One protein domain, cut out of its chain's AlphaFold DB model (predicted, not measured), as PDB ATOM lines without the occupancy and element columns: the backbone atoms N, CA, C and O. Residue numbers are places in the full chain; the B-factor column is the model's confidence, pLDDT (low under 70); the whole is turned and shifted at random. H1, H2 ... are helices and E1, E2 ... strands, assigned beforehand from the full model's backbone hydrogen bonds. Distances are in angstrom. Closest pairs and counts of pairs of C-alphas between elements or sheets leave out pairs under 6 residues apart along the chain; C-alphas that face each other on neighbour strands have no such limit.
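Overview. This is residues 33 to 181 of the 343 residues of an uncharacterized protein of Acinetobacter junii (UniProt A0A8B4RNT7). Two groups of helices sit at opposite ends of a long shape, a three-helix bundle of H1, H5 and H6 at one end and a looser lobe of H2, H3, H4 and H7 at the other, with the small two-strand ribbon E1 and E2 between them. In the lobe H2 packs on H7 and crosses H4, while H3 is only near H4; the unnamed residues 47 to 63 run from the bundle to the lobe. The printed part has 149 residues, with seven named helices and two named strands in the order H1 H2 H3 H4 E1 H5 H6 E2 H7; the sheet E1 - E2 is antiparallel and the class is mostly helix. The whole is loose, with a radius of gyration of the C-alphas of 19.4 A, and a rod spanning 64 by 31 by 24 A.

Along the chain. Strands E1, residues 109 to 111, and E2, residues 156 to 158, form the sheet; C-alpha 109 is at (174.495, 159.679, 111.743). H5, residues 115 to 131, is 24.3 A long. H1, residues 33 to 46, is 19.9 A long and begins with C-alpha 33 at (138.962, 164.722, 128.870). H6 is residues 138 to 148. H2, residues 64 to 79, is 23.2 A long; H3 is residues 87 to 93 and H4 residues 97 to 105. H7, residues 167 to 180, is 19.8 A long and ends with C-alpha 180 at (197.382, 153.235, 108.163).

Arrangement. E1 and E2 are antiparallel at 154 degrees, with N 110 and O 157 at 2.9 A and N 157 and O 110 at 2.9 A, within hydrogen-bond range. The closest C-alphas of H4 and E1, Ile 104 and Lys 110, are 6.3 A apart. H1, H5 and H6 make an up and down bundle, each helix running against the one before it in the chain. H1 touches H5 at Ile 45 and Cys 118, their closest C-alphas, 6.1 A apart, at a shallow tilt of 30 degrees, opposite ways. H5 and H6 are a helical hairpin; H5 touches H6 with residues 122 to 129 alone, closest at the C-alphas of Gln 122 and Leu 148, 6.1 A. H1 and H6 only just touch, with 3 pairs of C-alphas within 8 A, the closest those of Ile 42 and Tyr 147, 7.2 A. H2 touches H7, closest at the C-alphas of Tyr 71 and Leu 171, 6.5 A, opposite ways at a tilt of 36 degrees, only just steep. H2 touches H4 with residues 66 to 70 alone, about perpendicular at 89 degrees; the closest C-alphas are Glu 66 and Leu 99, 6.1 A. H3 and H4 are close but not clearly touching, with the C-alphas of Leu 91 and Gln 97 closest at 5.5 A. H1 and H7 are apart. In H1 to H7 every O i to N i+4 pair is within hydrogen-bond range.

Size, cuts and confidence. The C-alphas of Glu 135 and Asn 180, the two farthest apart, are 63.7 A apart. The printed part has no cut, and the link H1 to H2 is long, with 17 residues. The mean pLDDT of the printed part is 72.9; it is under 70 at 51 residues, among them residues 48 to 58, 77 to 98 and 149 to 157.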
ATOM      1  N   ARG A  33     137.833 163.985 129.454       85.44
ATOM      2  CA  ARG A  33     138.962 164.722 128.870       85.44
ATOM      3  C   ARG A  33     140.202 163.836 128.738       85.44
ATOM      4  O   ARG A  33     140.813 163.815 127.669       85.44
ATOM      5  N   ASN A  34     140.547 163.097 129.789       84.38
ATOM      6  CA  ASN A  34     141.687 162.187 129.800       84.38
ATOM      7  C   ASN A  34     141.492 161.035 128.806       84.38
ATOM      8  O   ASN A  34     142.402 160.748 128.035       84.38
ATOM      9  N   LEU A  35     140.289 160.460 128.722       86.62
ATOM     10  CA  LEU A  35     139.939 159.443 127.726       86.62
ATOM     11  C   LEU A  35     140.110 159.953 126.289       86.62
ATOM     12  O   LEU A  35     140.698 159.262 125.460       86.62
ATOM     13  N   LYS A  36     139.636 161.169 125.983       87.56
ATOM     14  CA  LYS A  36     139.839 161.788 124.662       87.56
ATOM     15  C   LYS A  36     141.323 161.991 124.358       87.56
ATOM     16  O   LYS A  36     141.755 161.713 123.245       87.56
ATOM     17  N   LYS A  37     142.097 162.441 125.348       87.94
ATOM     18  CA  LYS A  37     143.537 162.676 125.211       87.94
ATOM     19  C   LYS A  37     144.312 161.377 124.973       87.94
ATOM     20  O   LYS A  37     145.113 161.325 124.052       87.94
ATOM     21  N   VAL A  38     144.014 160.321 125.731       88.25
ATOM     22  CA  VAL A  38     144.589 158.980 125.542       88.25
ATOM     23  C   VAL A  38     144.261 158.434 124.154       88.25
ATOM     24  O   VAL A  38     145.161 157.983 123.457       88.25
ATOM     25  N   LYS A  39     142.994 158.501 123.721       87.25
ATOM     26  CA  LYS A  39     142.595 158.030 122.384       87.25
ATOM     27  C   LYS A  39     143.317 158.795 121.276       87.25
ATOM     28  O   LYS A  39     143.796 158.167 120.343       87.25
ATOM     29  N   LYS A  40     143.434 160.119 121.412       89.75
ATOM     30  CA  LYS A  40     144.180 160.966 120.478       89.75
ATOM     31  C   LYS A  40     145.659 160.569 120.414       89.75
ATOM     32  O   LYS A  40     146.152 160.330 119.324       89.75
ATOM     33  N   LEU A  41     146.330 160.427 121.559       85.69
ATOM     34  CA  LEU A  41     147.738 160.011 121.616       85.69
ATOM     35  C   LEU A  41     147.959 158.621 121.010       85.69
ATOM     36  O   LEU A  41     148.941 158.416 120.314       85.69
ATOM     37  N   ILE A  42     147.045 157.674 121.245       84.31
ATOM     38  CA  ILE A  42     147.120 156.342 120.635       84.31
ATOM     39  C   ILE A  42     147.031 156.443 119.110       84.31
ATOM     40  O   ILE A  42     147.872 155.868 118.436       84.31
ATOM     41  N   VAL A  43     146.060 157.188 118.574       85.19
ATOM     42  CA  VAL A  43     145.917 157.386 117.121       85.19
ATOM     43  C   VAL A  43     147.162 158.063 116.540       85.19
ATOM     44  O   VAL A  43     147.722 157.581 115.570       85.19
ATOM     45  N   GLU A  44     147.677 159.100 117.201       82.06
ATOM     46  CA  GLU A  44     148.893 159.805 116.779       82.06
ATOM     47  C   GLU A  44     150.180 158.971 116.851       82.06
ATOM     48  O   GLU A  44     151.172 159.376 116.248       82.06
ATOM     49  N   ILE A  45     150.201 157.886 117.634       78.25
ATOM     50  CA  ILE A  45     151.289 156.896 117.657       78.25
ATOM     51  C   ILE A  45     151.046 155.828 116.578       78.25
ATOM     52  O   ILE A  45     151.992 155.379 115.947       78.25
ATOM     53  N   GLN A  46     149.789 155.421 116.359       77.19
ATOM     54  CA  GLN A  46     149.404 154.436 115.340       77.19
ATOM     55  C   GLN A  46     149.643 154.932 113.912       77.19
ATOM     56  O   GLN A  46     150.073 154.157 113.069       77.19
ATOM     57  N   GLU A  47     149.326 156.195 113.646       77.25
ATOM     58  CA  GLU A  47     149.438 156.827 112.326       77.25
ATOM     59  C   GLU A  47     150.846 157.378 112.062       77.25
ATOM     60  O   GLU A  47     151.074 158.047 111.057       77.25
ATOM     61  N   HIS A  48     151.790 157.157 112.979       69.12
ATOM     62  CA  HIS A  48     153.128 157.698 112.844       69.12
ATOM     63  C   HIS A  48     154.028 156.788 112.011       69.12
ATOM     64  O   HIS A  48     154.329 155.663 112.408       69.12
ATOM     65  N   GLU A  49     154.521 157.317 110.897       62.09
ATOM     66  CA  GLU A  49     155.606 156.725 110.125       62.09
ATOM     67  C   GLU A  49     156.911 157.438 110.499       62.09
ATOM     68  O   GLU A  49     157.008 158.661 110.376       62.09
ATOM     69  N   CYS A  50     157.910 156.690 110.979       56.91
ATOM     70  CA  CYS A  50     159.267 157.225 111.078       56.91
ATOM     71  C   CYS A  50     159.852 157.207 109.659       56.91
ATOM     72  O   CYS A  50     160.141 156.142 109.115       56.91
ATOM     73  N   ILE A  51     159.942 158.385 109.041       51.94
ATOM     74  CA  ILE A  51     160.424 158.553 107.669       51.94
ATOM     75  C   ILE A  51     161.848 159.089 107.743       51.94
ATOM     76  O   ILE A  51     162.107 160.128 108.349       51.94
ATOM     77  N   LEU A  52     162.774 158.390 107.093       51.78
ATOM     78  CA  LEU A  52     164.105 158.921 106.840       51.78
ATOM     79  C   LEU A  52     163.979 160.004 105.779       51.78
ATOM     80  O   LEU A  52     163.571 159.747 104.646       51.78
ATOM     81  N   ASN A  53     164.292 161.235 106.164       50.00
ATOM     82  CA  ASN A  53     164.288 162.337 105.223       50.00
ATOM     83  C   ASN A  53     165.446 162.107 104.230       50.00
ATOM     84  O   ASN A  53     166.603 162.269 104.595       50.00
ATOM     85  N   ASN A  54     165.194 161.650 103.003       47.00
ATOM     86  CA  ASN A  54     166.251 161.348 102.020       47.00
ATOM     87  C   ASN A  54     166.765 162.625 101.336       47.00
ATOM     88  O   ASN A  54     166.695 162.772 100.118       47.00
ATOM     89  N   GLU A  55     167.251 163.585 102.117       53.53
ATOM     90  CA  GLU A  55     168.074 164.661 101.568       53.53
ATOM     91  C   GLU A  55     169.403 164.063 101.092       53.53
ATOM     92  O   GLU A  55     169.975 163.219 101.784       53.53
ATOM     93  N   ASN A  56     169.883 164.479  99.915       50.88
ATOM     94  CA  ASN A  56     171.202 164.092  99.414       50.88
ATOM     95  C   ASN A  56     172.258 164.508 100.448       50.88
ATOM     96  O   ASN A  56     172.546 165.694 100.598       50.88
ATOM     97  N   LEU A  57     172.798 163.533 101.178       58.81
ATOM     98  CA  LEU A  57     173.820 163.765 102.190       58.81
ATOM     99  C   LEU A  57     175.174 163.870 101.492       58.81
ATOM    100  O   LEU A  57     175.719 162.881 101.004       58.81
ATOM    101  N   GLU A  58     175.723 165.078 101.445       66.94
ATOM    102  CA  GLU A  58     177.123 165.267 101.085       66.94
ATOM    103  C   GLU A  58     177.977 164.964 102.322       66.94
ATOM    104  O   GLU A  58     178.033 165.749 103.269       66.94
ATOM    105  N   PHE A  59     178.596 163.779 102.350       79.44
ATOM    106  CA  PHE A  59     179.443 163.370 103.469       79.44
ATOM    107  C   PHE A  59     180.694 164.237 103.537       79.44
ATOM    108  O   PHE A  59     181.507 164.261 102.609       79.44
ATOM    109  N   LEU A  60     180.887 164.896 104.675       86.06
ATOM    110  CA  LEU A  60     182.116 165.628 104.949       86.06
ATOM    111  C   LEU A  60     183.227 164.670 105.393       86.06
ATOM    112  O   LEU A  60     182.982 163.582 105.921       86.06
ATOM    113  N   GLU A  61     184.478 165.074 105.193       88.69
ATOM    114  CA  GLU A  61     185.620 164.261 105.605       88.69
ATOM    115  C   GLU A  61     185.718 164.174 107.137       88.69
ATOM    116  O   GLU A  61     185.652 165.181 107.850       88.69
ATOM    117  N   LEU A  62     185.886 162.951 107.644       90.94
ATOM    118  CA  LEU A  62     186.105 162.688 109.064       90.94
ATOM    119  C   LEU A  62     187.564 162.965 109.451       90.94
ATOM    120  O   LEU A  62     188.487 162.528 108.756       90.94
ATOM    121  N   SER A  63     187.768 163.617 110.594       91.69
ATOM    122  CA  SER A  63     189.088 163.733 111.216       91.69
ATOM    123  C   SER A  63     189.580 162.375 111.717       91.69
ATOM    124  O   SER A  63     188.831 161.391 111.757       91.69
ATOM    125  N   TYR A  64     190.853 162.293 112.105       92.00
ATOM    126  CA  TYR A  64     191.408 161.042 112.612       92.00
ATOM    127  C   TYR A  64     190.642 160.495 113.827       92.00
ATOM    128  O   TYR A  64     190.300 159.311 113.869       92.00
ATOM    129  N   LEU A  65     190.333 161.358 114.798       91.06
ATOM    130  CA  LEU A  65     189.656 160.952 116.027       91.06
ATOM    131  C   LEU A  65     188.182 160.599 115.781       91.06
ATOM    132  O   LEU A  65     187.681 159.619 116.329       91.06
ATOM    133  N   GLU A  66     187.498 161.336 114.905       90.56
ATOM    134  CA  GLU A  66     186.120 161.019 114.522       90.56
ATOM    135  C   GLU A  66     186.015 159.660 113.817       90.56
ATOM    136  O   GLU A  66     185.040 158.943 114.034       90.56
ATOM    137  N   LYS A  67     187.018 159.265 113.015       93.00
ATOM    138  CA  LYS A  67     187.073 157.921 112.413       93.00
ATOM    139  C   LYS A  67     187.118 156.837 113.493       93.00
ATOM    140  O   LYS A  67     186.369 155.867 113.391       93.00
ATOM    141  N   ILE A  68     187.951 157.012 114.526       91.31
ATOM    142  CA  ILE A  68     188.033 156.085 115.671       91.31
ATOM    143  C   ILE A  68     186.682 155.997 116.382       91.31
ATOM    144  O   ILE A  68     186.170 154.900 116.592       91.31
ATOM    145  N   TYR A  69     186.088 157.144 116.708       88.19
ATOM    146  CA  TYR A  69     184.809 157.192 117.411       88.19
ATOM    147  C   TYR A  69     183.681 156.542 116.594       88.19
ATOM    148  O   TYR A  69     182.936 155.715 117.116       88.19
ATOM    149  N   LEU A  70     183.596 156.827 115.289       87.69
ATOM    150  CA  LEU A  70     182.613 156.205 114.397       87.69
ATOM    151  C   LEU A  70     182.790 154.687 114.308       87.69
ATOM    152  O   LEU A  70     181.806 153.951 114.324       87.69
ATOM    153  N   TYR A  71     184.036 154.218 114.219       90.19
ATOM    154  CA  TYR A  71     184.348 152.794 114.170       90.19
ATOM    155  C   TYR A  71     183.827 152.074 115.417       90.19
ATOM    156  O   TYR A  71     183.105 151.084 115.299       90.19
ATOM    157  N   LEU A  72     184.130 152.613 116.600       85.25
ATOM    158  CA  LEU A  72     183.668 152.063 117.875       85.25
ATOM    159  C   LEU A  72     182.146 152.092 117.988       85.25
ATOM    160  O   LEU A  72     181.532 151.104 118.387       85.25
ATOM    161  N   LEU A  73     181.523 153.192 117.561       79.69
ATOM    162  CA  LEU A  73     180.073 153.323 117.546       79.69
ATOM    163  C   LEU A  73     179.410 152.217 116.709       79.69
ATOM    164  O   LEU A  73     178.447 151.598 117.168       79.69
ATOM    165  N   ILE A  74     179.928 151.949 115.505       79.12
ATOM    166  CA  ILE A  74     179.397 150.909 114.615       79.12
ATOM    167  C   ILE A  74     179.647 149.507 115.189       79.12
ATOM    168  O   ILE A  74     178.729 148.683 115.186       79.12
ATOM    169  N   GLU A  75     180.853 149.223 115.691       76.69
ATOM    170  CA  GLU A  75     181.188 147.930 116.310       76.69
ATOM    171  C   GLU A  75     180.260 147.611 117.489       76.69
ATOM    172  O   GLU A  75     179.706 146.512 117.590       76.69
ATOM    173  N   ASN A  76     180.022 148.588 118.362       70.94
ATOM    174  CA  ASN A  76     179.117 148.424 119.496       70.94
ATOM    175  C   ASN A  76     177.660 148.264 119.070       70.94
ATOM    176  O   ASN A  76     176.916 147.504 119.693       70.94
ATOM    177  N   TYR A  77     177.243 148.955 118.005       67.12
ATOM    178  CA  TYR A  77     175.907 148.802 117.439       67.12
ATOM    179  C   TYR A  77     175.682 147.382 116.901       67.12
ATOM    180  O   TYR A  77     174.666 146.763 117.216       67.12
ATOM    181  N   LYS A  78     176.647 146.826 116.153       63.47
ATOM    182  CA  LYS A  78     176.565 145.462 115.596       63.47
ATOM    183  C   LYS A  78     176.515 144.376 116.665       63.47
ATOM    184  O   LYS A  78     175.791 143.394 116.512       63.47
ATOM    185  N   ASN A  79     177.281 144.549 117.739       50.97
ATOM    186  CA  ASN A  79     177.440 143.537 118.782       50.97
ATOM    187  C   ASN A  79     176.387 143.632 119.907       50.97
ATOM    188  O   ASN A  79     176.374 142.783 120.803       50.97
ATOM    189  N   SER A  80     175.482 144.619 119.874       46.75
ATOM    190  CA  SER A  80     174.419 144.782 120.873       46.75
ATOM    191  C   SER A  80     173.078 144.237 120.358       46.75
ATOM    192  O   SER A  80     172.661 144.567 119.248       46.75
ATOM    193  N   PRO A  81     172.339 143.412 121.128       40.66
ATOM    194  CA  PRO A  81     170.993 143.017 120.734       40.66
ATOM    195  C   PRO A  81     170.121 144.274 120.583       40.66
ATOM    196  O   PRO A  81     170.037 145.073 121.517       40.66
ATOM    197  N   LEU A  82     169.458 144.397 119.423       39.44
ATOM    198  CA  LEU A  82     168.554 145.456 118.912       39.44
ATOM    199  C   LEU A  82     167.374 145.874 119.838       39.44
ATOM    200  O   LEU A  82     166.269 146.172 119.383       39.44
ATOM    201  N   LYS A  83     167.530 145.870 121.160       39.62
ATOM    202  CA  LYS A  83     166.492 146.264 122.119       39.62
ATOM    203  C   LYS A  83     166.935 147.282 123.160       39.62
ATOM    204  O   LYS A  83     166.052 147.879 123.754       39.62
ATOM    205  N   ASN A  84     168.235 147.510 123.353       36.91
ATOM    206  CA  ASN A  84     168.725 148.364 124.443       36.91
ATOM    207  C   ASN A  84     169.747 149.426 124.004       36.91
ATOM    208  O   ASN A  84     170.400 150.021 124.864       36.91
ATOM    209  N   TRP A  85     169.929 149.665 122.702       38.88
ATOM    210  CA  TRP A  85     170.799 150.756 122.273       38.88
ATOM    211  C   TRP A  85     170.073 152.082 122.481       38.88
ATOM    212  O   TRP A  85     169.122 152.405 121.777       38.88
ATOM    213  N   ASN A  86     170.509 152.827 123.493       43.31
ATOM    214  CA  ASN A  86     170.108 154.205 123.693       43.31
ATOM    215  C   ASN A  86     171.292 155.083 123.252       43.31
ATOM    216  O   ASN A  86     172.301 155.110 123.962       43.31
ATOM    217  N   PRO A  87     171.203 155.795 122.114       40.78
ATOM    218  CA  PRO A  87     172.261 156.690 121.651       40.78
ATOM    219  C   PRO A  87     172.651 157.718 122.722       40.78
ATOM    220  O   PRO A  87     173.819 158.074 122.843       40.78
ATOM    221  N   LEU A  88     171.701 158.124 123.579       38.12
ATOM    222  CA  LEU A  88     171.978 158.998 124.718       38.12
ATOM    223  C   LEU A  88     172.861 158.319 125.770       38.12
ATOM    224  O   LEU A  88     173.575 159.020 126.460       38.12
ATOM    225  N   TYR A  89     172.860 156.992 125.927       38.25
ATOM    226  CA  TYR A  89     173.785 156.316 126.848       38.25
ATOM    227  C   TYR A  89     175.226 156.328 126.326       38.25
ATOM    228  O   TYR A  89     176.119 156.637 127.106       38.25
ATOM    229  N   ALA A  90     175.460 156.088 125.032       37.94
ATOM    230  CA  ALA A  90     176.795 156.243 124.438       37.94
ATOM    231  C   ALA A  90     177.285 157.704 124.540       37.94
ATOM    232  O   ALA A  90     178.411 157.956 124.947       37.94
ATOM    233  N   LEU A  91     176.384 158.668 124.310       38.25
ATOM    234  CA  LEU A  91     176.621 160.112 124.466       38.25
ATOM    235  C   LEU A  91     176.774 160.601 125.920       38.25
ATOM    236  O   LEU A  91     177.291 161.692 126.152       38.25
ATOM    237  N   ASN A  92     176.258 159.868 126.910       36.09
ATOM    238  CA  ASN A  92     176.234 160.311 128.312       36.09
ATOM    239  C   ASN A  92     177.368 159.723 129.157       36.09
ATOM    240  O   ASN A  92     177.576 160.199 130.275       36.09
ATOM    241  N   TYR A  93     178.070 158.695 128.669       35.97
ATOM    242  CA  TYR A  93     179.145 158.038 129.421       35.97
ATOM    243  C   TYR A  93     180.554 158.412 128.965       35.97
ATOM    244  O   TYR A  93     181.481 158.284 129.768       35.97
ATOM    245  N   SER A  94     180.717 158.919 127.745       44.19
ATOM    246  CA  SER A  94     181.980 159.475 127.275       44.19
ATOM    247  C   SER A  94     182.007 160.992 127.495       44.19
ATOM    248  O   SER A  94     180.978 161.671 127.438       44.19
ATOM    249  N   GLY A  95     183.186 161.566 127.738       48.34
ATOM    250  CA  GLY A  95     183.380 163.023 127.682       48.34
ATOM    251  C   GLY A  95     183.197 163.599 126.266       48.34
ATOM    252  O   GLY A  95     183.440 164.785 126.050       48.34
ATOM    253  N   ASP A  96     182.739 162.776 125.318       56.94
ATOM    254  CA  ASP A  96     182.911 162.929 123.877       56.94
ATOM    255  C   ASP A  96     181.622 163.330 123.161       56.94
ATOM    256  O   ASP A  96     181.453 163.108 121.962       56.94
ATOM    257  N   GLN A  97     180.716 164.003 123.878       62.47
ATOM    258  CA  GLN A  97     179.514 164.612 123.292       62.47
ATOM    259  C   GLN A  97     179.847 165.470 122.064       62.47
ATOM    260  O   GLN A  97     179.060 165.537 121.124       62.47
ATOM    261  N   PHE A  98     181.034 166.083 122.044       68.19
ATOM    262  CA  PHE A  98     181.505 166.860 120.905       68.19
ATOM    263  C   PHE A  98     181.791 166.000 119.659       68.19
ATOM    264  O   PHE A  98     181.460 166.440 118.561       68.19
ATOM    265  N   LEU A  99     182.354 164.787 119.794       73.69
ATOM    266  CA  LEU A  99     182.652 163.909 118.651       73.69
ATOM    267  C   LEU A  99     181.370 163.437 117.983       73.69
ATOM    268  O   LEU A  99     181.251 163.471 116.761       73.69
ATOM    269  N   ALA A 100     180.377 163.059 118.778       71.25
ATOM    270  CA  ALA A 100     179.104 162.624 118.235       71.25
ATOM    271  C   ALA A 100     178.356 163.742 117.499       71.25
ATOM    272  O   ALA A 100     177.808 163.491 116.428       71.25
ATOM    273  N   ILE A 101     178.375 164.974 118.029       69.69
ATOM    274  CA  ILE A 101     177.810 166.142 117.337       69.69
ATOM    275  C   ILE A 101     178.498 166.327 115.980       69.69
ATOM    276  O   ILE A 101     177.807 166.421 114.969       69.69
ATOM    277  N   LYS A 102     179.836 166.283 115.934       78.25
ATOM    278  CA  LYS A 102     180.586 166.407 114.675       78.25
ATOM    279  C   LYS A 102     180.220 165.311 113.672       78.25
ATOM    280  O   LYS A 102     180.027 165.602 112.499       78.25
ATOM    281  N   ILE A 103     180.080 164.056 114.100       81.38
ATOM    282  CA  ILE A 103     179.695 162.959 113.194       81.38
ATOM    283  C   ILE A 103     178.284 163.153 112.623       81.38
ATOM    284  O   ILE A 103     178.067 162.880 111.439       81.38
ATOM    285  N   ILE A 104     177.339 163.623 113.444       74.62
ATOM    286  CA  ILE A 104     175.977 163.950 113.003       74.62
ATOM    287  C   ILE A 104     176.020 165.083 111.973       74.62
ATOM    288  O   ILE A 104     175.465 164.946 110.886       74.62
ATOM    289  N   GLU A 105     176.735 166.171 112.272       76.00
ATOM    290  CA  GLU A 105     176.908 167.311 111.361       76.00
ATOM    291  C   GLU A 105     177.554 166.905 110.028       76.00
ATOM    292  O   GLU A 105     177.242 167.479 108.987       76.00
ATOM    293  N   LYS A 106     178.425 165.890 110.042       85.94
ATOM    294  CA  LYS A 106     179.085 165.346 108.846       85.94
ATOM    295  C   LYS A 106     178.249 164.313 108.079       85.94
ATOM    296  O   LYS A 106     178.715 163.801 107.062       85.94
ATOM    297  N   GLY A 107     177.033 164.015 108.541       76.25
ATOM    298  CA  GLY A 107     176.044 163.211 107.817       76.25
ATOM    299  C   GLY A 107     176.160 161.696 107.989       76.25
ATOM    300  O   GLY A 107     175.407 160.961 107.357       76.25
ATOM    301  N   TYR A 108     177.061 161.202 108.844       79.56
ATOM    302  CA  TYR A 108     177.239 159.755 109.065       79.56
ATOM    303  C   TYR A 108     176.249 159.171 110.077       79.56
ATOM    304  O   TYR A 108     176.072 157.956 110.146       79.56
ATOM    305  N   ILE A 109     175.600 160.033 110.859       77.00
ATOM    306  CA  ILE A 109     174.495 159.679 111.743       77.00
ATOM    307  C   ILE A 109     173.342 160.611 111.414       77.00
ATOM    308  O   ILE A 109     173.486 161.830 111.510       77.00
ATOM    309  N   LYS A 110     172.190 160.044 111.067       71.38
ATOM    310  CA  LYS A 110     170.982 160.815 110.796       71.38
ATOM    311  C   LYS A 110     169.956 160.583 111.885       71.38
ATOM    312  O   LYS A 110     169.640 159.434 112.183       71.38
ATOM    313  N   GLU A 111     169.411 161.659 112.446       63.06
ATOM    314  CA  GLU A 111     168.240 161.535 113.306       63.06
ATOM    315  C   GLU A 111     167.028 161.121 112.458       63.06
ATOM    316  O   GLU A 111     166.739 161.722 111.420       63.06
ATOM    317  N   ILE A 112     166.315 160.083 112.885       62.50
ATOM    318  CA  ILE A 112     165.080 159.651 112.241       62.50
ATOM    319  C   ILE A 112     163.976 160.614 112.682       62.50
ATOM    320  O   ILE A 112     163.404 160.486 113.775       62.50
ATOM    321  N   GLU A 113     163.692 161.608 111.837       54.75
ATOM    322  CA  GLU A 113     162.623 162.574 112.072       54.75
ATOM    323  C   GLU A 113     161.295 161.848 112.346       54.75
ATOM    324  O   GLU A 113     160.891 160.915 111.653       54.75
ATOM    325  N   GLY A 114     160.615 162.267 113.417       55.78
ATOM    326  CA  GLY A 114     159.343 161.689 113.855       55.78
ATOM    327  C   GLY A 114     159.444 160.777 115.081       55.78
ATOM    328  O   GLY A 114     158.628 160.919 116.002       55.78
ATOM    329  N   CYS A 115     160.482 159.945 115.191       60.03
ATOM    330  CA  CYS A 115     160.623 158.994 116.300       60.03
ATOM    331  C   CYS A 115     160.791 159.711 117.671       60.03
ATOM    332  O   CYS A 115     160.213 159.288 118.677       60.03
ATOM    333  N   HIS A 116     161.430 160.894 117.716       59.78
ATOM    334  CA  HIS A 116     161.453 161.761 118.913       59.78
ATOM    335  C   HIS A 116     160.050 162.228 119.346       59.78
ATOM    336  O   HIS A 116     159.702 162.195 120.531       59.78
ATOM    337  N   SER A 117     159.201 162.612 118.385       68.19
ATOM    338  CA  SER A 117     157.825 163.042 118.664       68.19
ATOM    339  C   SER A 117     156.985 161.908 119.261       68.19
ATOM    340  O   SER A 117     156.183 162.144 120.168       68.19
ATOM    341  N   CYS A 118     157.205 160.668 118.812       71.31
ATOM    342  CA  CYS A 118     156.559 159.486 119.376       71.31
ATOM    343  C   CYS A 118     157.031 159.183 120.792       71.31
ATOM    344  O   CYS A 118     156.194 158.880 121.643       71.31
ATOM    345  N   ASN A 119     158.318 159.355 121.093       69.44
ATOM    346  CA  ASN A 119     158.825 159.183 122.454       69.44
ATOM    347  C   ASN A 119     158.265 160.223 123.434       69.44
ATOM    348  O   ASN A 119     157.870 159.864 124.547       69.44
ATOM    349  N   LEU A 120     158.114 161.484 123.014       73.31
ATOM    350  CA  LEU A 120     157.419 162.500 123.815       73.31
ATOM    351  C   LEU A 120     155.946 162.129 124.058       73.31
ATOM    352  O   LEU A 120     155.467 162.208 125.194       73.31
ATOM    353  N   LYS A 121     155.237 161.655 123.024       81.06
ATOM    354  CA  LYS A 121     153.845 161.180 123.135       81.06
ATOM    355  C   LYS A 121     153.724 159.946 124.037       81.06
ATOM    356  O   LYS A 121     152.800 159.874 124.848       81.06
ATOM    357  N   GLN A 122     154.659 158.997 123.964       77.31
ATOM    358  CA  GLN A 122     154.720 157.847 124.870       77.31
ATOM    359  C   GLN A 122     154.985 158.281 126.314       77.31
ATOM    360  O   GLN A 122     154.333 157.774 127.225       77.31
ATOM    361  N   ALA A 123     155.897 159.227 126.554       77.50
ATOM    362  CA  ALA A 123     156.150 159.769 127.889       77.50
ATOM    363  C   ALA A 123     154.901 160.454 128.469       77.50
ATOM    364  O   ALA A 123     154.550 160.242 129.634       77.50
ATOM    365  N   GLU A 124     154.170 161.205 127.644       82.50
ATOM    366  CA  GLU A 124     152.889 161.798 128.024       82.50
ATOM    367  C   GLU A 124     151.830 160.725 128.336       82.50
ATOM    368  O   GLU A 124     151.116 160.825 129.338       82.50
ATOM    369  N   LEU A 125     151.773 159.653 127.540       85.31
ATOM    370  CA  LEU A 125     150.890 158.509 127.765       85.31
ATOM    371  C   LEU A 125     151.236 157.756 129.070       85.31
ATOM    372  O   LEU A 125     150.324 157.398 129.821       85.31
ATOM    373  N   ARG A 126     152.531 157.585 129.392       82.62
ATOM    374  CA  ARG A 126     153.015 157.021 130.675       82.62
ATOM    375  C   ARG A 126     152.559 157.877 131.853       82.62
ATOM    376  O   ARG A 126     152.010 157.345 132.817       82.62
ATOM    377  N   SER A 127     152.730 159.195 131.752       82.12
ATOM    378  CA  SER A 127     152.314 160.148 132.788       82.12
ATOM    379  C   SER A 127     150.798 160.110 133.030       82.12
ATOM    380  O   SER A 127     150.349 160.026 134.175       82.12
ATOM    381  N   LEU A 128     149.994 160.068 131.957       84.31
ATOM    382  CA  LEU A 128     148.535 159.952 132.055       84.31
ATOM    383  C   LEU A 128     148.097 158.642 132.716       84.31
ATOM    384  O   LEU A 128     147.200 158.676 133.561       84.31
ATOM    385  N   LEU A 129     148.731 157.519 132.363       84.25
ATOM    386  CA  LEU A 129     148.450 156.218 132.967       84.25
ATOM    387  C   LEU A 129     148.792 156.214 134.460       84.25
ATOM    388  O   LEU A 129     147.961 155.791 135.256       84.25
ATOM    389  N   MET A 130     149.976 156.702 134.846       81.50
ATOM    390  CA  MET A 130     150.409 156.752 136.249       81.50
ATOM    391  C   MET A 130     149.525 157.672 137.099       81.50
ATOM    392  O   MET A 130     149.115 157.282 138.191       81.50
ATOM    393  N   GLY A 131     149.187 158.861 136.592       81.69
ATOM    394  CA  GLY A 131     148.406 159.855 137.334       81.69
ATOM    395  C   GLY A 131     146.908 159.550 137.446       81.69
ATOM    396  O   GLY A 131     146.260 160.060 138.356       81.69
ATOM    397  N   ASN A 132     146.346 158.727 136.549       81.38
ATOM    398  CA  ASN A 132     144.893 158.548 136.420       81.38
ATOM    399  C   ASN A 132     144.455 157.072 136.302       81.38
ATOM    400  O   ASN A 132     143.429 156.779 135.695       81.38
ATOM    401  N   GLN A 133     145.192 156.119 136.889       75.12
ATOM    402  CA  GLN A 133     144.926 154.671 136.743       75.12
ATOM    403  C   GLN A 133     143.466 154.244 136.983       75.12
ATOM    404  O   GLN A 133     142.980 153.327 136.324       75.12
ATOM    405  N   LYS A 134     142.774 154.887 137.934       80.00
ATOM    406  CA  LYS A 134     141.381 154.577 138.305       80.00
ATOM    407  C   LYS A 134     140.351 155.054 137.271       80.00
ATOM    408  O   LYS A 134     139.192 154.656 137.340       80.00
ATOM    409  N   GLU A 135     140.754 155.908 136.332       81.44
ATOM    410  CA  GLU A 135     139.876 156.503 135.320       81.44
ATOM    411  C   GLU A 135     139.743 155.633 134.058       81.44
ATOM    412  O   GLU A 135     138.832 155.856 133.258       81.44
ATOM    413  N   PHE A 136     140.613 154.633 133.889       83.75
ATOM    414  CA  PHE A 136     140.675 153.772 132.706       83.75
ATOM    415  C   PHE A 136     140.208 152.347 133.027       83.75
ATOM    416  O   PHE A 136     140.527 151.804 134.088       83.75
ATOM    417  N   ASP A 137     139.467 151.738 132.104       85.75
ATOM    418  CA  ASP A 137     139.146 150.311 132.156       85.75
ATOM    419  C   ASP A 137     140.366 149.452 131.783       85.75
ATOM    420  O   ASP A 137     141.395 149.944 131.308       85.75
ATOM    421  N   ASP A 138     140.285 148.152 132.060       84.06
ATOM    422  CA  ASP A 138     141.417 147.245 131.862       84.06
ATOM    423  C   ASP A 138     141.730 147.005 130.380       84.06
ATOM    424  O   ASP A 138     142.893 146.811 130.024       84.06
ATOM    425  N   GLU A 139     140.730 147.118 129.502       85.75
ATOM    426  CA  GLU A 139     140.914 147.054 128.050       85.75
ATOM    427  C   GLU A 139     141.790 148.215 127.557       85.75
ATOM    428  O   GLU A 139     142.806 148.002 126.888       85.75
ATOM    429  N   LEU A 140     141.464 149.447 127.951       82.44
ATOM    430  CA  LEU A 140     142.227 150.634 127.599       82.44
ATOM    431  C   LEU A 140     143.608 150.631 128.256       82.44
ATOM    432  O   LEU A 140     144.577 151.012 127.603       82.44
ATOM    433  N   LYS A 141     143.744 150.159 129.504       83.75
ATOM    434  CA  LYS A 141     145.064 149.976 130.140       83.75
ATOM    435  C   LYS A 141     145.938 149.003 129.357       83.75
ATOM    436  O   LYS A 141     147.120 149.281 129.168       83.75
ATOM    437  N   ASN A 142     145.380 147.885 128.897       80.69
ATOM    438  CA  ASN A 142     146.113 146.915 128.086       80.69
ATOM    439  C   ASN A 142     146.494 147.509 126.727       80.69
ATOM    440  O   ASN A 142     147.639 147.373 126.301       80.69
ATOM    441  N   LYS A 143     145.586 148.264 126.100       80.25
ATOM    442  CA  LYS A 143     145.881 148.999 124.868       80.25
ATOM    443  C   LYS A 143     147.020 150.001 125.070       80.25
ATOM    444  O   LYS A 143     147.967 149.991 124.294       80.25
ATOM    445  N   ILE A 144     146.980 150.805 126.136       80.12
ATOM    446  CA  ILE A 144     148.059 151.738 126.495       80.12
ATOM    447  C   ILE A 144     149.379 150.985 126.686       80.12
ATOM    448  O   ILE A 144     150.381 151.377 126.097       80.12
ATOM    449  N   LYS A 145     149.393 149.894 127.463       77.94
ATOM    450  CA  LYS A 145     150.602 149.080 127.688       77.94
ATOM    451  C   LYS A 145     151.208 148.577 126.379       77.94
ATOM    452  O   LYS A 145     152.417 148.671 126.219       77.94
ATOM    453  N   ASN A 146     150.388 148.126 125.430       76.62
ATOM    454  CA  ASN A 146     150.872 147.703 124.115       76.62
ATOM    455  C   ASN A 146     151.599 148.841 123.380       76.62
ATOM    456  O   ASN A 146     152.690 148.619 122.868       76.62
ATOM    457  N   TYR A 147     151.056 150.064 123.397       72.12
ATOM    458  CA  TYR A 147     151.704 151.231 122.776       72.12
ATOM    459  C   TYR A 147     152.929 151.734 123.540       72.12
ATOM    460  O   TYR A 147     153.840 152.269 122.920       72.12
ATOM    461  N   LEU A 148     152.981 151.554 124.861       70.31
ATOM    462  CA  LEU A 148     154.153 151.877 125.683       70.31
ATOM    463  C   LEU A 148     155.305 150.879 125.523       70.31
ATOM    464  O   LEU A 148     156.434 151.223 125.876       70.31
ATOM    465  N   ASN A 149     154.999 149.677 125.030       61.59
ATOM    466  CA  ASN A 149     155.952 148.612 124.728       61.59
ATOM    467  C   ASN A 149     156.487 148.683 123.288       61.59
ATOM    468  O   ASN A 149     157.385 147.914 122.947       61.59
ATOM    469  N   LEU A 150     155.937 149.561 122.436       58.16
ATOM    470  CA  LEU A 150     156.527 149.839 121.128       58.16
ATOM    471  C   LEU A 150     157.884 150.504 121.342       58.16
ATOM    472  O   LEU A 150     157.980 151.504 122.055       58.16
ATOM    473  N   ASN A 151     158.919 149.919 120.747       52.28
ATOM    474  CA  ASN A 151     160.277 150.418 120.858       52.28
ATOM    475  C   ASN A 151     160.532 151.456 119.756       52.28
ATOM    476  O   ASN A 151     160.770 151.082 118.610       52.28
ATOM    477  N   PHE A 152     160.454 152.743 120.104       52.44
ATOM    478  CA  PHE A 152     160.849 153.858 119.234       52.44
ATOM    479  C   PHE A 152     162.229 154.422 119.622       52.44
ATOM    480  O   PHE A 152     162.543 155.558 119.279       52.44
ATOM    481  N   ASP A 153     163.061 153.656 120.343       49.59
ATOM    482  CA  ASP A 153     164.376 154.111 120.834       49.59
ATOM    483  C   ASP A 153     165.408 154.356 119.712       49.59
ATOM    484  O   ASP A 153     166.496 154.880 119.962       49.59
ATOM    485  N   TYR A 154     165.067 154.038 118.459       51.50
ATOM    486  CA  TYR A 154     165.888 154.340 117.289       51.50
ATOM    487  C   TYR A 154     165.719 155.802 116.885       51.50
ATOM    488  O   TYR A 154     164.950 156.153 115.995       51.50
ATOM    489  N   HIS A 155     166.446 156.669 117.584       57.59
ATOM    490  CA  HIS A 155     166.533 158.081 117.233       57.59
ATOM    491  C   HIS A 155     167.470 158.338 116.072       57.59
ATOM    492  O   HIS A 155     167.300 159.345 115.404       57.59
ATOM    493  N   CYS A 156     168.424 157.448 115.821       60.84
ATOM    494  CA  CYS A 156     169.451 157.677 114.828       60.84
ATOM    495  C   CYS A 156     169.699 156.433 113.980       60.84
ATOM    496  O   CYS A 156     169.688 155.318 114.502       60.84
ATOM    497  N   GLU A 157     169.983 156.641 112.702       69.38
ATOM    498  CA  GLU A 157     170.507 155.627 111.794       69.38
ATOM    499  C   GLU A 157     171.942 155.980 111.398       69.38
ATOM    500  O   GLU A 157     172.273 157.148 111.173       69.38
ATOM    501  N   ILE A 158     172.799 154.960 111.328       77.19
ATOM    502  CA  ILE A 158     174.143 155.093 110.772       77.19
ATOM    503  C   ILE A 158     174.029 155.009 109.252       77.19
ATOM    504  O   ILE A 158     173.585 153.992 108.719       77.19
ATOM    505  N   ILE A 159     174.466 156.057 108.561       79.31
ATOM    506  CA  ILE A 159     174.375 156.128 107.106       79.31
ATOM    507  C   ILE A 159     175.675 155.612 106.492       79.31
ATOM    508  O   ILE A 159     176.748 156.177 106.703       79.31
ATOM    509  N   VAL A 160     175.568 154.530 105.719       81.88
ATOM    510  CA  VAL A 160     176.690 153.949 104.975       81.88
ATOM    511  C   VAL A 160     176.902 154.750 103.684       81.88
ATOM    512  O   VAL A 160     175.953 154.888 102.910       81.88
ATOM    513  N   PRO A 161     178.114 155.270 103.409       85.06
ATOM    514  CA  PRO A 161     178.387 155.966 102.154       85.06
ATOM    515  C   PRO A 161     178.142 155.065 100.937       85.06
ATOM    516  O   PRO A 161     178.583 153.918 100.930       85.06
ATOM    517  N   GLU A 162     177.537 155.608  99.875       84.00
ATOM    518  CA  GLU A 162     177.102 154.854  98.677       84.00
ATOM    519  C   GLU A 162     178.212 154.040  97.993       84.00
ATOM    520  O   GLU A 162     177.943 153.055  97.309       84.00
ATOM    521  N   LYS A 163     179.477 154.438  98.177       85.19
ATOM    522  CA  LYS A 163     180.645 153.712  97.656       85.19
ATOM    523  C   LYS A 163     180.868 152.340  98.309       85.19
ATOM    524  O   LYS A 163     181.710 151.585  97.825       85.19
ATOM    525  N   TYR A 164     180.172 152.028  99.400       84.88
ATOM    526  CA  TYR A 164     180.242 150.741 100.084       84.88
ATOM    527  C   TYR A 164     178.932 149.974  99.923       84.88
ATOM    528  O   TYR A 164     177.849 150.543  99.997       84.88
ATOM    529  N   ASN A 165     179.044 148.657  99.748       80.94
ATOM    530  CA  ASN A 165     177.882 147.786  99.562       80.94
ATOM    531  C   ASN A 165     177.086 147.578 100.858       80.94
ATOM    532  O   ASN A 165     175.876 147.374 100.821       80.94
ATOM    533  N   ASP A 166     177.781 147.588 101.995       81.19
ATOM    534  CA  ASP A 166     177.228 147.306 103.311       81.19
ATOM    535  C   ASP A 166     178.117 147.901 104.418       81.19
ATOM    536  O   ASP A 166     179.239 148.376 104.189       81.19
ATOM    537  N   ILE A 167     177.596 147.868 105.644       82.69
ATOM    538  CA  ILE A 167     178.254 148.402 106.839       82.69
ATOM    539  C   ILE A 167     179.489 147.588 107.268       82.69
ATOM    540  O   ILE A 167     180.330 148.107 107.996       82.69
ATOM    541  N   ASP A 168     179.628 146.317 106.879       83.56
ATOM    542  CA  ASP A 168     180.816 145.499 107.178       83.56
ATOM    543  C   ASP A 168     181.992 145.919 106.296       83.56
ATOM    544  O   ASP A 168     183.084 146.200 106.792       83.56
ATOM    545  N   SER A 169     181.731 146.064 105.001       87.69
ATOM    546  CA  SER A 169     182.675 146.548 103.999       87.69
ATOM    547  C   SER A 169     183.204 147.937 104.357       87.69
ATOM    548  O   SER A 169     184.411 148.180 104.303       87.69
ATOM    549  N   TRP A 170     182.316 148.845 104.778       90.12
ATOM    550  CA  TRP A 170     182.726 150.174 105.227       90.12
ATOM    551  C   TRP A 170     183.557 150.125 106.513       90.12
ATOM    552  O   TRP A 170     184.560 150.827 106.619       90.12
ATOM    553  N   LEU A 171     183.186 149.279 107.473       87.06
ATOM    554  CA  LEU A 171     183.886 149.171 108.752       87.06
ATOM    555  C   LEU A 171     185.323 148.650 108.601       87.06
ATOM    556  O   LEU A 171     186.230 149.171 109.250       87.06
ATOM    557  N   ILE A 172     185.547 147.680 107.709       89.94
ATOM    558  CA  ILE A 172     186.893 147.188 107.364       89.94
ATOM    559  C   ILE A 172     187.749 148.328 106.799       89.94
ATOM    560  O   ILE A 172     188.896 148.518 107.211       89.94
ATOM    561  N   GLU A 173     187.182 149.112 105.884       92.12
ATOM    562  CA  GLU A 173     187.875 150.245 105.278       92.12
ATOM    563  C   GLU A 173     188.144 151.359 106.302       92.12
ATOM    564  O   GLU A 173     189.230 151.939 106.325       92.12
ATOM    565  N   LEU A 174     187.194 151.643 107.194       92.38
ATOM    566  CA  LEU A 174     187.358 152.620 108.269       92.38
ATOM    567  C   LEU A 174     188.499 152.215 109.212       92.38
ATOM    568  O   LEU A 174     189.371 153.033 109.503       92.38
ATOM    569  N   TYR A 175     188.548 150.942 109.614       92.62
ATOM    570  CA  TYR A 175     189.639 150.395 110.420       92.62
ATOM    571  C   TYR A 175     190.993 150.514 109.713       92.62
ATOM    572  O   TYR A 175     191.951 151.025 110.293       92.62
ATOM    573  N   SER A 176     191.070 150.105 108.441       92.75
ATOM    574  CA  SER A 176     192.291 150.227 107.633       92.75
ATOM    575  C   SER A 176     192.787 151.674 107.583       92.75
ATOM    576  O   SER A 176     193.972 151.935 107.806       92.75
ATOM    577  N   ASN A 177     191.874 152.629 107.386       92.06
ATOM    578  CA  ASN A 177     192.198 154.052 107.378       92.06
ATOM    579  C   ASN A 177     192.699 154.544 108.742       92.06
ATOM    580  O   ASN A 177     193.629 155.340 108.789       92.06
ATOM    581  N   ILE A 178     192.156 154.055 109.857       93.00
ATOM    582  CA  ILE A 178     192.635 154.412 111.201       93.00
ATOM    583  C   ILE A 178     194.049 153.878 111.451       93.00
ATOM    584  O   ILE A 178     194.898 154.591 111.999       93.00
ATOM    585  N   ILE A 179     194.321 152.624 111.083       91.50
ATOM    586  CA  ILE A 179     195.616 151.982 111.341       91.50
ATOM    587  C   ILE A 179     196.708 152.561 110.438       91.50
ATOM    588  O   ILE A 179     197.788 152.883 110.937       91.50
ATOM    589  N   ASN A 180     196.405 152.800 109.162       89.62
ATOM    590  CA  ASN A 180     197.382 153.235 108.163       89.62
ATOM    591  C   ASN A 180     197.462 154.760 107.969       89.62
ATOM    592  O   ASN A 180     198.272 155.219 107.165       89.62
ATOM    593  N   ALA A 181     196.644 155.555 108.669       87.50
ATOM    594  CA  ALA A 181     196.667 157.012 108.534       87.50
ATOM    595  C   ALA A 181     198.030 157.625 108.884       87.50
ATOM    596  O   ALA A 181     198.620 157.325 109.927       87.50
TER     597      ALA A 181